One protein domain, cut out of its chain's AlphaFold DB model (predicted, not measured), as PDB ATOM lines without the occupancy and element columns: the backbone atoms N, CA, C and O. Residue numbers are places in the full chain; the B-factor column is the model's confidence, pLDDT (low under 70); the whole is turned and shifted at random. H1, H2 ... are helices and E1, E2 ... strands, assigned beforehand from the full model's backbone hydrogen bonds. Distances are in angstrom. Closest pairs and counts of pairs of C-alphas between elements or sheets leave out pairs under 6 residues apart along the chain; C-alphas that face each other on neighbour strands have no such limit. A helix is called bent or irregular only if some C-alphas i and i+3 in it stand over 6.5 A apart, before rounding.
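AT A GLANCE: This is residues 5 to 86 of the 87 residues of an uncharacterized protein of Bacteroides intestinalis (UniProt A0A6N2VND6). A twisted four-stranded antiparallel sheet forms a wall, with H3 slanting over one face and H1 following directly from the end of E3; H2 lies beyond them, off the sheet, close to H1 and H3. At the other end of E2 and E3 from H1, the long loop of residues 16 to 30 joins these two strands. The printed part has 82 residues, with three named helices and four named strands in the chain order E1, E2, E3, H1, H2, H3, E4; the sheet's order is E1, E2, E3, E4, and the class is mixed, helices and strands. The whole is compact, with a radius of gyration of the C-alphas of 11.9 A, and rounded, spanning 32 by 28 by 23 A.

HOW THE PARTS SIT: E1, residues 5 to 7, and E2, residues 10 to 15, form an antiparallel hairpin at 146 degrees, with N 5 and O 12 within hydrogen-bond range at 2.8 A. E2 forms a second hairpin with E3, residues 31 to 37, where N 13 and O 33 are 2.8 A apart. E1, E2 and E3 make a meander, each strand the antiparallel neighbour of the one before. E4, residues 82 to 85, is antiparallel to E3 at 174 degrees, with N 84 and O 32 at 2.9 A. The sheet is twisted, its C-alphas lying up to 4.3 A off the best plane. H1, residues 38 to 44, and H3, residues 66 to 76, are on one face of the sheet, giving two layers, helices over a sheet. The closest C-alphas of H1 and E2 are those of Lys 10 and Ala 38, 5.1 A apart. H3 has a height over the sheet of 9.9 A and only just lies over E3 alone, with 7 of its C-alphas falling on E3 and 2 on E4; it runs slantwise to the strands, at 37 degrees to E3 on the local plane. H2, residues 50 to 58, is not on the sheet and only just touches H3, with 3 pairs of C-alphas within 8 A, the closest those of Leu 57 and Leu 70 at 7.2 A; the two are about perpendicular at 82 degrees. H1 and H2 are close but not clearly touching, with the C-alphas of Leu 42 and Leu 53 7.4 A apart. In H1 and H3 every O i to N i+4 pair is within hydrogen-bond range; in H2 3 of 5 are.

IN THESE COORDINATES: E1 begins at C-alpha 5, (213.756, 226.072, 300.195). E2 is 17.1 A long, E3 18.5 A and E4 10.6 A. H2 is 13.3 A long and irregular: C-alphas 51 and 54 are 7.4 A apart. H3 is 15.3 A long and begins at C-alpha 66, (198.149, 225.221, 300.289). E4 ends at C-alpha 85, (201.464, 238.330, 303.694).

THE WHOLE: The two C-alphas farthest apart, those of Lys 48 and Glu 86, are 32.7 A apart. The printed part has no cut, and its one long link is E2 to E3, with 15 residues between them. The mean pLDDT of the printed part is 79.6; residues 15 to 30, 62 to 65 and 86 are under 70.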
ATOM      1  N   ARG A   5     212.308 226.067 299.984       82.81
ATOM      2  CA  ARG A   5     213.756 226.072 300.195       82.81
ATOM      3  C   ARG A   5     214.048 225.595 301.603       82.81
ATOM      4  O   ARG A   5     213.240 225.794 302.505       82.81
ATOM      5  N   ILE A   6     215.209 224.980 301.780       84.62
ATOM      6  CA  ILE A   6     215.710 224.602 303.098       84.62
ATOM      7  C   ILE A   6     216.931 225.453 303.381       84.62
ATOM      8  O   ILE A   6     217.906 225.415 302.632       84.62
ATOM      9  N   ILE A   7     216.851 226.239 304.446       84.19
ATOM     10  CA  ILE A   7     217.897 227.160 304.879       84.19
ATOM     11  C   ILE A   7     218.157 226.841 306.345       84.19
ATOM     12  O   ILE A   7     217.233 226.863 307.155       84.19
ATOM     13  N   ASP A   8     219.387 226.448 306.672       89.62
ATOM     14  CA  ASP A   8     219.801 226.086 308.035       89.62
ATOM     15  C   ASP A   8     218.891 225.048 308.722       89.62
ATOM     16  O   ASP A   8     218.600 225.118 309.915       89.62
ATOM     17  N   GLY A   9     218.418 224.058 307.953       87.44
ATOM     18  CA  GLY A   9     217.548 222.987 308.453       87.44
ATOM     19  C   GLY A   9     216.090 223.400 308.674       87.44
ATOM     20  O   GLY A   9     215.319 222.623 309.237       87.44
ATOM     21  N   LYS A  10     215.700 224.593 308.220       92.06
ATOM     22  CA  LYS A  10     214.330 225.097 308.278       92.06
ATOM     23  C   LYS A  10     213.745 225.259 306.886       92.06
ATOM     24  O   LYS A  10     214.440 225.676 305.960       92.06
ATOM     25  N   TYR A  11     212.460 224.966 306.750       90.19
ATOM     26  CA  TYR A  11     211.729 225.199 305.519       90.19
ATOM     27  C   TYR A  11     211.297 226.656 305.378       90.19
ATOM     28  O   TYR A  11     210.873 227.310 306.332       90.19
ATOM     29  N   PHE A  12     211.351 227.111 304.135       87.06
ATOM     30  CA  PHE A  12     210.774 228.337 303.624       87.06
ATOM     31  C   PHE A  12     209.829 227.955 302.485       87.06
ATOM     32  O   PHE A  12     210.269 227.309 301.536       87.06
ATOM     33  N   PHE A  13     208.562 228.342 302.567       84.94
ATOM     34  CA  PHE A  13     207.552 228.154 301.530       84.94
ATOM     35  C   PHE A  13     206.989 229.515 301.124       84.94
ATOM     36  O   PHE A  13     206.729 230.367 301.977       84.94
ATOM     37  N   SER A  14     206.749 229.689 299.829       77.75
ATOM     38  CA  SER A  14     206.183 230.914 299.269       77.75
ATOM     39  C   SER A  14     205.107 230.618 298.217       77.75
ATOM     40  O   SER A  14     205.167 229.590 297.541       77.75
ATOM     41  N   TYR A  15     204.116 231.504 298.095       69.00
ATOM     42  CA  TYR A  15     202.948 231.363 297.214       69.00
ATOM     43  C   TYR A  15     202.539 232.697 296.589       69.00
ATOM     44  O   TYR A  15     202.550 233.712 297.279       69.00
ATOM     45  N   ASP A  16     202.113 232.666 295.326       62.84
ATOM     46  CA  ASP A  16     201.539 233.796 294.583       62.84
ATOM     47  C   ASP A  16     200.026 233.571 294.388       62.84
ATOM     48  O   ASP A  16     199.597 232.510 293.921       62.84
ATOM     49  N   ALA A  17     199.210 234.576 294.729       54.81
ATOM     50  CA  ALA A  17     197.749 234.555 294.607       54.81
ATOM     51  C   ALA A  17     197.225 234.414 293.160       54.81
ATOM     52  O   ALA A  17     196.035 234.162 292.961       54.81
ATOM     53  N   SER A  18     198.090 234.510 292.147       54.41
ATOM     54  CA  SER A  18     197.760 234.416 290.713       54.41
ATOM     55  C   SER A  18     197.322 233.014 290.224       54.41
ATOM     56  O   SER A  18     197.259 232.757 289.021       54.41
ATOM     57  N   GLY A  19     196.979 232.094 291.135       47.44
ATOM     58  CA  GLY A  19     196.392 230.782 290.822       47.44
ATOM     59  C   GLY A  19     197.394 229.636 290.638       47.44
ATOM     60  O   GLY A  19     197.008 228.549 290.204       47.44
ATOM     61  N   GLY A  20     198.669 229.838 290.973       53.03
ATOM     62  CA  GLY A  20     199.692 228.791 290.943       53.03
ATOM     63  C   GLY A  20     199.955 228.234 292.337       53.03
ATOM     64  O   GLY A  20     200.291 229.000 293.221       53.03
ATOM     65  N   SER A  21     199.824 226.917 292.538       51.53
ATOM     66  CA  SER A  21     200.103 226.239 293.821       51.53
ATOM     67  C   SER A  21     201.410 226.724 294.465       51.53
ATOM     68  O   SER A  21     202.390 226.934 293.765       51.53
ATOM     69  N   CYS A  22     201.468 226.814 295.798       54.53
ATOM     70  CA  CYS A  22     202.712 227.043 296.572       54.53
ATOM     71  C   CYS A  22     203.696 225.892 296.354       54.53
ATOM     72  O   CYS A  22     204.895 225.970 296.621       54.53
ATOM     73  N   PHE A  23     203.163 224.806 295.792       57.44
ATOM     74  CA  PHE A  23     203.898 223.768 295.139       57.44
ATOM     75  C   PHE A  23     204.277 224.153 293.681       57.44
ATOM     76  O   PHE A  23     204.286 223.294 292.789       57.44
ATOM     77  N   GLY A  24     204.672 225.425 293.448       47.09
ATOM     78  CA  GLY A  24     204.816 226.188 292.186       47.09
ATOM     79  C   GLY A  24     206.061 227.094 292.078       47.09
ATOM     80  O   GLY A  24     206.515 227.570 293.106       47.09
ATOM     81  N   SER A  25     206.582 227.333 290.858       43.62
ATOM     82  CA  SER A  25     207.710 228.245 290.555       43.62
ATOM     83  C   SER A  25     207.162 229.472 289.831       43.62
ATOM     84  O   SER A  25     206.910 229.353 288.636       43.62
ATOM     85  N   TYR A  26     206.942 230.602 290.507       51.22
ATOM     86  CA  TYR A  26     206.595 231.892 289.884       51.22
ATOM     87  C   TYR A  26     207.069 233.062 290.771       51.22
ATOM     88  O   TYR A  26     207.253 232.855 291.970       51.22
ATOM     89  N   PRO A  27     207.364 234.243 290.189       52.69
ATOM     90  CA  PRO A  27     208.418 235.102 290.723       52.69
ATOM     91  C   PRO A  27     208.048 236.101 291.829       52.69
ATOM     92  O   PRO A  27     208.983 236.717 292.326       52.69
ATOM     93  N   ASP A  28     206.801 236.229 292.292       52.72
ATOM     94  CA  ASP A  28     206.469 237.213 293.342       52.72
ATOM     95  C   ASP A  28     205.532 236.621 294.421       52.72
ATOM     96  O   ASP A  28     204.397 236.254 294.115       52.72
ATOM     97  N   PRO A  29     205.978 236.462 295.686       56.81
ATOM     98  CA  PRO A  29     205.198 235.756 296.700       56.81
ATOM     99  C   PRO A  29     204.243 236.672 297.484       56.81
ATOM    100  O   PRO A  29     204.667 237.460 298.316       56.81
ATOM    101  N   THR A  30     202.932 236.500 297.304       67.50
ATOM    102  CA  THR A  30     201.874 237.142 298.116       67.50
ATOM    103  C   THR A  30     201.795 236.574 299.544       67.50
ATOM    104  O   THR A  30     201.319 237.233 300.467       67.50
ATOM    105  N   TYR A  31     202.259 235.336 299.760       76.62
ATOM    106  CA  TYR A  31     202.234 234.674 301.068       76.62
ATOM    107  C   TYR A  31     203.524 233.905 301.335       76.62
ATOM    108  O   TYR A  31     204.006 233.157 300.480       76.62
ATOM    109  N   ILE A  32     204.040 234.027 302.557       82.38
ATOM    110  CA  ILE A  32     205.271 233.375 303.004       82.38
ATOM    111  C   ILE A  32     205.002 232.640 304.318       82.38
ATOM    112  O   ILE A  32     204.484 233.217 305.272       82.38
ATOM    113  N   ILE A  33     205.407 231.369 304.390       88.00
ATOM    114  CA  ILE A  33     205.523 230.626 305.650       88.00
ATOM    115  C   ILE A  33     206.926 230.027 305.762       88.00
ATOM    116  O   ILE A  33     207.378 229.283 304.895       88.00
ATOM    117  N   LYS A  34     207.655 230.385 306.818       89.75
ATOM    118  CA  LYS A  34     209.078 230.062 306.986       89.75
ATOM    119  C   LYS A  34     209.407 229.648 308.416       89.75
ATOM    120  O   LYS A  34     208.523 229.564 309.266       89.75
ATOM    121  N   ASP A  35     210.682 229.363 308.667       92.06
ATOM    122  CA  ASP A  35     211.216 228.980 309.980       92.06
ATOM    123  C   ASP A  35     210.676 227.661 310.558       92.06
ATOM    124  O   ASP A  35     210.890 227.364 311.734       92.06
ATOM    125  N   ILE A  36     210.045 226.829 309.726       92.31
ATOM    126  CA  ILE A  36     209.560 225.509 310.135       92.31
ATOM    127  C   ILE A  36     210.744 224.545 310.223       92.31
ATOM    128  O   ILE A  36     211.377 224.267 309.207       92.31
ATOM    129  N   ASP A  37     211.028 223.981 311.397       94.00
ATOM    130  CA  ASP A  37     212.077 222.961 311.536       94.00
ATOM    131  C   ASP A  37     211.782 221.739 310.650       94.00
ATOM    132  O   ASP A  37     210.711 221.124 310.732       94.00
ATOM    133  N   ALA A  38     212.745 221.376 309.799       91.31
ATOM    134  CA  ALA A  38     212.524 220.352 308.794       91.31
ATOM    135  C   ALA A  38     212.306 218.960 309.392       91.31
ATOM    136  O   ALA A  38     211.469 218.200 308.903       91.31
ATOM    137  N   LYS A  39     213.013 218.619 310.474       92.50
ATOM    138  CA  LYS A  39     212.869 217.315 311.134       92.50
ATOM    139  C   LYS A  39     211.525 217.210 311.836       92.50
ATOM    140  O   LYS A  39     210.885 216.159 311.748       92.50
ATOM    141  N   ILE A  40     211.097 218.279 312.506       94.62
ATOM    142  CA  ILE A  40     209.790 218.332 313.166       94.62
ATOM    143  C   ILE A  40     208.676 218.177 312.125       94.62
ATOM    144  O   ILE A  40     207.799 217.331 312.307       94.62
ATOM    145  N   LEU A  41     208.748 218.904 311.004       93.19
ATOM    146  CA  LEU A  41     207.740 218.809 309.946       93.19
ATOM    147  C   LEU A  41     207.676 217.409 309.323       93.19
ATOM    148  O   LEU A  41     206.592 216.839 309.222       93.19
ATOM    149  N   LEU A  42     208.819 216.823 308.946       92.50
ATOM    150  CA  LEU A  42     208.861 215.471 308.368       92.50
ATOM    151  C   LEU A  42     208.300 214.421 309.341       92.50
ATOM    152  O   LEU A  42     207.539 213.543 308.932       92.50
ATOM    153  N   THR A  43     208.629 214.543 310.632       94.00
ATOM    154  CA  THR A  43     208.136 213.644 311.686       94.00
ATOM    155  C   THR A  43     206.624 213.760 311.847       94.00
ATOM    156  O   THR A  43     205.940 212.738 311.869       94.00
ATOM    157  N   ALA A  44     206.089 214.982 311.903       93.62
ATOM    158  CA  ALA A  44     204.651 215.218 312.013       93.62
ATOM    159  C   ALA A  44     203.884 214.731 310.772       93.62
ATOM    160  O   ALA A  44     202.781 214.205 310.891       93.62
ATOM    161  N   LEU A  45     204.480 214.855 309.583       90.94
ATOM    162  CA  LEU A  45     203.926 214.332 308.329       90.94
ATOM    163  C   LEU A  45     204.082 212.805 308.183       90.94
ATOM    164  O   LEU A  45     203.553 212.225 307.235       90.94
ATOM    165  N   GLY A  46     204.809 212.141 309.087       92.44
ATOM    166  CA  GLY A  46     205.032 210.695 309.045       92.44
ATOM    167  C   GLY A  46     205.923 210.229 307.888       92.44
ATOM    168  O   GLY A  46     205.852 209.066 307.486       92.44
ATOM    169  N   ILE A  47     206.760 211.112 307.336       91.94
ATOM    170  CA  ILE A  47     207.649 210.810 306.206       91.94
ATOM    171  C   ILE A  47     209.116 210.801 306.633       91.94
ATOM    172  O   ILE A  47     209.545 211.532 307.519       91.94
ATOM    173  N   LYS A  48     209.911 209.936 305.995       85.19
ATOM    174  CA  LYS A  48     211.316 209.709 306.376       85.19
ATOM    175  C   LYS A  48     212.292 210.706 305.754       85.19
ATOM    176  O   LYS A  48     213.394 210.867 306.264       85.19
ATOM    177  N   ASN A  49     211.931 211.294 304.616       84.69
ATOM    178  CA  ASN A  49     212.771 212.214 303.858       84.69
ATOM    179  C   ASN A  49     211.921 213.094 302.930       84.69
ATOM    180  O   ASN A  49     210.716 212.893 302.770       84.69
ATOM    181  N   GLU A  50     212.589 214.053 302.300       84.12
ATOM    182  CA  GLU A  50     211.997 215.122 301.491       84.12
ATOM    183  C   GLU A  50     211.356 214.628 300.190       84.12
ATOM    184  O   GLU A  50     210.457 215.280 299.663       84.12
ATOM    185  N   ASN A  51     211.726 213.435 299.708       84.62
ATOM    186  CA  ASN A  51     211.160 212.870 298.479       84.62
ATOM    187  C   ASN A  51     209.637 212.677 298.581       84.62
ATOM    188  O   ASN A  51     208.940 212.713 297.570       84.62
ATOM    189  N   GLY A  52     209.117 212.470 299.796       82.00
ATOM    190  CA  GLY A  52     207.684 212.354 300.067       82.00
ATOM    191  C   GLY A  52     206.997 213.669 300.441       82.00
ATOM    192  O   GLY A  52     205.779 213.668 300.604       82.00
ATOM    193  N   LEU A  53     207.738 214.774 300.586       85.19
ATOM    194  CA  LEU A  53     207.224 216.013 301.177       85.19
ATOM    195  C   LEU A  53     206.074 216.595 300.365       85.19
ATOM    196  O   LEU A  53     204.997 216.809 300.908       85.19
ATOM    197  N   LYS A  54     206.269 216.777 299.054       80.06
ATOM    198  CA  LYS A  54     205.225 217.322 298.173       80.06
ATOM    199  C   LYS A  54     203.930 216.513 298.277       80.06
ATOM    200  O   LYS A  54     202.861 217.076 298.464       80.06
ATOM    201  N   TRP A  55     204.032 215.189 298.198       83.12
ATOM    202  CA  TRP A  55     202.865 214.311 298.248       83.12
ATOM    203  C   TRP A  55     202.182 214.302 299.621       83.12
ATOM    204  O   TRP A  55     200.962 214.190 299.693       83.12
ATOM    205  N   ALA A  56     202.946 214.426 300.708       86.94
ATOM    206  CA  ALA A  56     202.392 214.541 302.053       86.94
ATOM    207  C   ALA A  56     201.638 215.868 302.238       86.94
ATOM    208  O   ALA A  56     200.521 215.867 302.751       86.94
ATOM    209  N   LEU A  57     202.215 216.976 301.762       85.38
ATOM    210  CA  LEU A  57     201.595 218.301 301.811       85.38
ATOM    211  C   LEU A  57     200.332 218.383 300.934       85.38
ATOM    212  O   LEU A  57     199.312 218.895 301.391       85.38
ATOM    213  N   ASP A  58     200.354 217.787 299.736       80.50
ATOM    214  CA  ASP A  58     199.202 217.700 298.818       80.50
ATOM    215  C   ASP A  58     197.988 216.970 299.449       80.50
ATOM    216  O   ASP A  58     196.855 217.137 298.994       80.50
ATOM    217  N   ARG A  59     198.201 216.146 300.489       83.88
ATOM    218  CA  ARG A  59     197.158 215.355 301.173       83.88
ATOM    219  C   ARG A  59     196.658 215.978 302.477       83.88
ATOM    220  O   ARG A  59     195.811 215.368 303.135       83.88
ATOM    221  N   LEU A  60     197.167 217.149 302.866       85.81
ATOM    222  CA  LEU A  60     196.677 217.846 304.051       85.81
ATOM    223  C   LEU A  60     195.185 218.210 303.882       85.81
ATOM    224  O   LEU A  60     194.786 218.689 302.818       85.81
ATOM    225  N   PRO A  61     194.340 217.950 304.899       73.31
ATOM    226  CA  PRO A  61     192.902 218.186 304.816       73.31
ATOM    227  C   PRO A  61     192.566 219.681 304.871       73.31
ATOM    228  O   PRO A  61     193.242 220.424 305.570       73.31
ATOM    229  N   HIS A  62     191.449 220.052 304.231       62.12
ATOM    230  CA  HIS A  62     190.800 221.374 304.255       62.12
ATOM    231  C   HIS A  62     191.620 222.574 303.752       62.12
ATOM    232  O   HIS A  62     192.644 222.914 304.318       62.12
ATOM    233  N   ALA A  63     191.059 223.255 302.745       57.22
ATOM    234  CA  ALA A  63     191.242 224.658 302.323       57.22
ATOM    235  C   ALA A  63     191.501 224.760 300.817       57.22
ATOM    236  O   ALA A  63     192.096 223.866 300.219       57.22
ATOM    237  N   ASP A  64     191.078 225.868 300.218       59.56
ATOM    238  CA  ASP A  64     191.274 226.190 298.801       59.56
ATOM    239  C   ASP A  64     192.734 226.575 298.460       59.56
ATOM    240  O   ASP A  64     193.070 226.729 297.289       59.56
ATOM    241  N   ASN A  65     193.612 226.706 299.471       69.88
ATOM    242  CA  ASN A  65     194.980 227.231 299.355       69.88
ATOM    243  C   ASN A  65     195.989 226.420 300.201       69.88
ATOM    244  O   ASN A  65     195.731 226.131 301.374       69.88
ATOM    245  N   ASP A  66     197.153 226.078 299.630       75.56
ATOM    246  CA  ASP A  66     198.149 225.221 300.289       75.56
ATOM    247  C   ASP A  66     198.873 225.891 301.476       75.56
ATOM    248  O   ASP A  66     199.241 225.190 302.421       75.56
ATOM    249  N   ILE A  67     199.034 227.224 301.497       78.19
ATOM    250  CA  ILE A  67     199.633 227.920 302.656       78.19
ATOM    251  C   ILE A  67     198.730 227.799 303.882       78.19
ATOM    252  O   ILE A  67     199.210 227.536 304.983       78.19
ATOM    253  N   ILE A  68     197.415 227.946 303.696       79.88
ATOM    254  CA  ILE A  68     196.446 227.815 304.789       79.88
ATOM    255  C   ILE A  68     196.435 226.378 305.321       79.88
ATOM    256  O   ILE A  68     196.474 226.190 306.536       79.88
ATOM    257  N   ARG A  69     196.497 225.371 304.436       84.50
ATOM    258  CA  ARG A  69     196.629 223.954 304.833       84.50
ATOM    259  C   ARG A  69     197.852 223.720 305.710       84.50
ATOM    260  O   ARG A  69     197.751 223.087 306.760       84.50
ATOM    261  N   LEU A  70     199.010 224.218 305.275       87.56
ATOM    262  CA  LEU A  70     200.261 224.047 306.008       87.56
ATOM    263  C   LEU A  70     200.219 224.776 307.356       87.56
ATOM    264  O   LEU A  70     200.617 224.204 308.367       87.56
ATOM    265  N   LYS A  71     199.671 225.993 307.386       87.50
ATOM    266  CA  LYS A  71     199.486 226.772 308.611       87.50
ATOM    267  C   LYS A  71     198.618 226.028 309.630       87.50
ATOM    268  O   LYS A  71     199.060 225.790 310.750       87.50
ATOM    269  N   GLU A  72     197.426 225.586 309.226       89.75
ATOM    270  CA  GLU A  72     196.530 224.822 310.100       89.75
ATOM    271  C   GLU A  72     197.161 223.514 310.584       89.75
ATOM    272  O   GLU A  72     196.935 223.086 311.718       89.75
ATOM    273  N   PHE A  73     197.932 222.846 309.721       91.75
ATOM    274  CA  PHE A  73     198.654 221.640 310.097       91.75
ATOM    275  C   PHE A  73     199.709 221.931 311.166       91.75
ATOM    276  O   PHE A  73     199.784 221.202 312.159       91.75
ATOM    277  N   CYS A  74     200.497 222.991 310.995       92.50
ATOM    278  CA  CYS A  74     201.480 223.414 311.982       92.50
ATOM    279  C   CYS A  74     200.816 223.785 313.315       92.50
ATOM    280  O   CYS A  74     201.261 223.295 314.353       92.50
ATOM    281  N   ASP A  75     199.711 224.537 313.290       92.81
ATOM    282  CA  ASP A  75     198.937 224.897 314.486       92.81
ATOM    283  C   ASP A  75     198.433 223.645 315.230       92.81
ATOM    284  O   ASP A  75     198.639 223.505 316.436       92.81
ATOM    285  N   LYS A  76     197.839 222.678 314.512       93.88
ATOM    286  CA  LYS A  76     197.332 221.414 315.092       93.88
ATOM    287  C   LYS A  76     198.431 220.551 315.717       93.88
ATOM    288  O   LYS A  76     198.151 219.797 316.646       93.88
ATOM    289  N   ASN A  77     199.659 220.641 315.208       93.81
ATOM    290  CA  ASN A  77     200.796 219.840 315.664       93.81
ATOM    291  C   ASN A  77     201.761 220.616 316.580       93.81
ATOM    292  O   ASN A  77     202.813 220.082 316.925       93.81
ATOM    293  N   ASN A  78     201.419 221.843 316.998       94.12
ATOM    294  CA  ASN A  78     202.286 222.731 317.787       94.12
ATOM    295  C   ASN A  78     203.677 222.948 317.155       94.12
ATOM    296  O   ASN A  78     204.692 223.004 317.851       94.12
ATOM    297  N   ILE A  79     203.733 223.050 315.828       94.69
ATOM    298  CA  ILE A  79     204.965 223.314 315.083       94.69
ATOM    299  C   ILE A  79     205.122 224.825 314.959       94.69
ATOM    300  O   ILE A  79     204.231 225.497 314.448       94.69
ATOM    301  N   SER A  80     206.254 225.363 315.405       94.50
ATOM    302  CA  SER A  80     206.559 226.785 315.243       94.50
ATOM    303  C   SER A  80     206.836 227.134 313.781       94.50
ATOM    304  O   SER A  80     207.514 226.389 313.072       94.50
ATOM    305  N   TYR A  81     206.333 228.287 313.353       94.00
ATOM    306  CA  TYR A  81     206.567 228.870 312.037       94.00
ATOM    307  C   TYR A  81     206.454 230.391 312.117       94.00
ATOM    308  O   TYR A  81     205.914 230.945 313.076       94.00
ATOM    309  N   HIS A  82     206.934 231.055 311.075       92.56
ATOM    310  CA  HIS A  82     206.705 232.467 310.812       92.56
ATOM    311  C   HIS A  82     205.812 232.617 309.583       92.56
ATOM    312  O   HIS A  82     206.029 231.908 308.603       92.56
ATOM    313  N   TYR A  83     204.828 233.516 309.621       88.75
ATOM    314  CA  TYR A  83     203.880 233.737 308.525       88.75
ATOM    315  C   TYR A  83     203.761 235.227 308.194       88.75
ATOM    316  O   TYR A  83     203.504 236.038 309.083       88.75
ATOM    317  N   GLU A  84     203.916 235.562 306.915       85.69
ATOM    318  CA  GLU A  84     203.824 236.915 306.356       85.69
ATOM    319  C   GLU A  84     202.920 236.912 305.116       85.69
ATOM    320  O   GLU A  84     202.877 235.937 304.363       85.69
ATOM    321  N   MET A  85     202.202 238.016 304.916       78.12
ATOM    322  CA  MET A  85     201.464 238.330 303.694       78.12
ATOM    323  C   MET A  85     202.023 239.660 303.192       78.12
ATOM    324  O   MET A  85     202.029 240.622 303.962       78.12
ATOM    325  N   GLU A  86     202.555 239.691 301.972       64.12
ATOM    326  CA  GLU A  86     202.976 240.942 301.327       64.12
ATOM    327  C   GLU A  86     201.792 241.464 300.494       64.12
ATOM    328  O   GLU A  86     201.230 240.712 299.694       64.12
TER     329      GLU A  86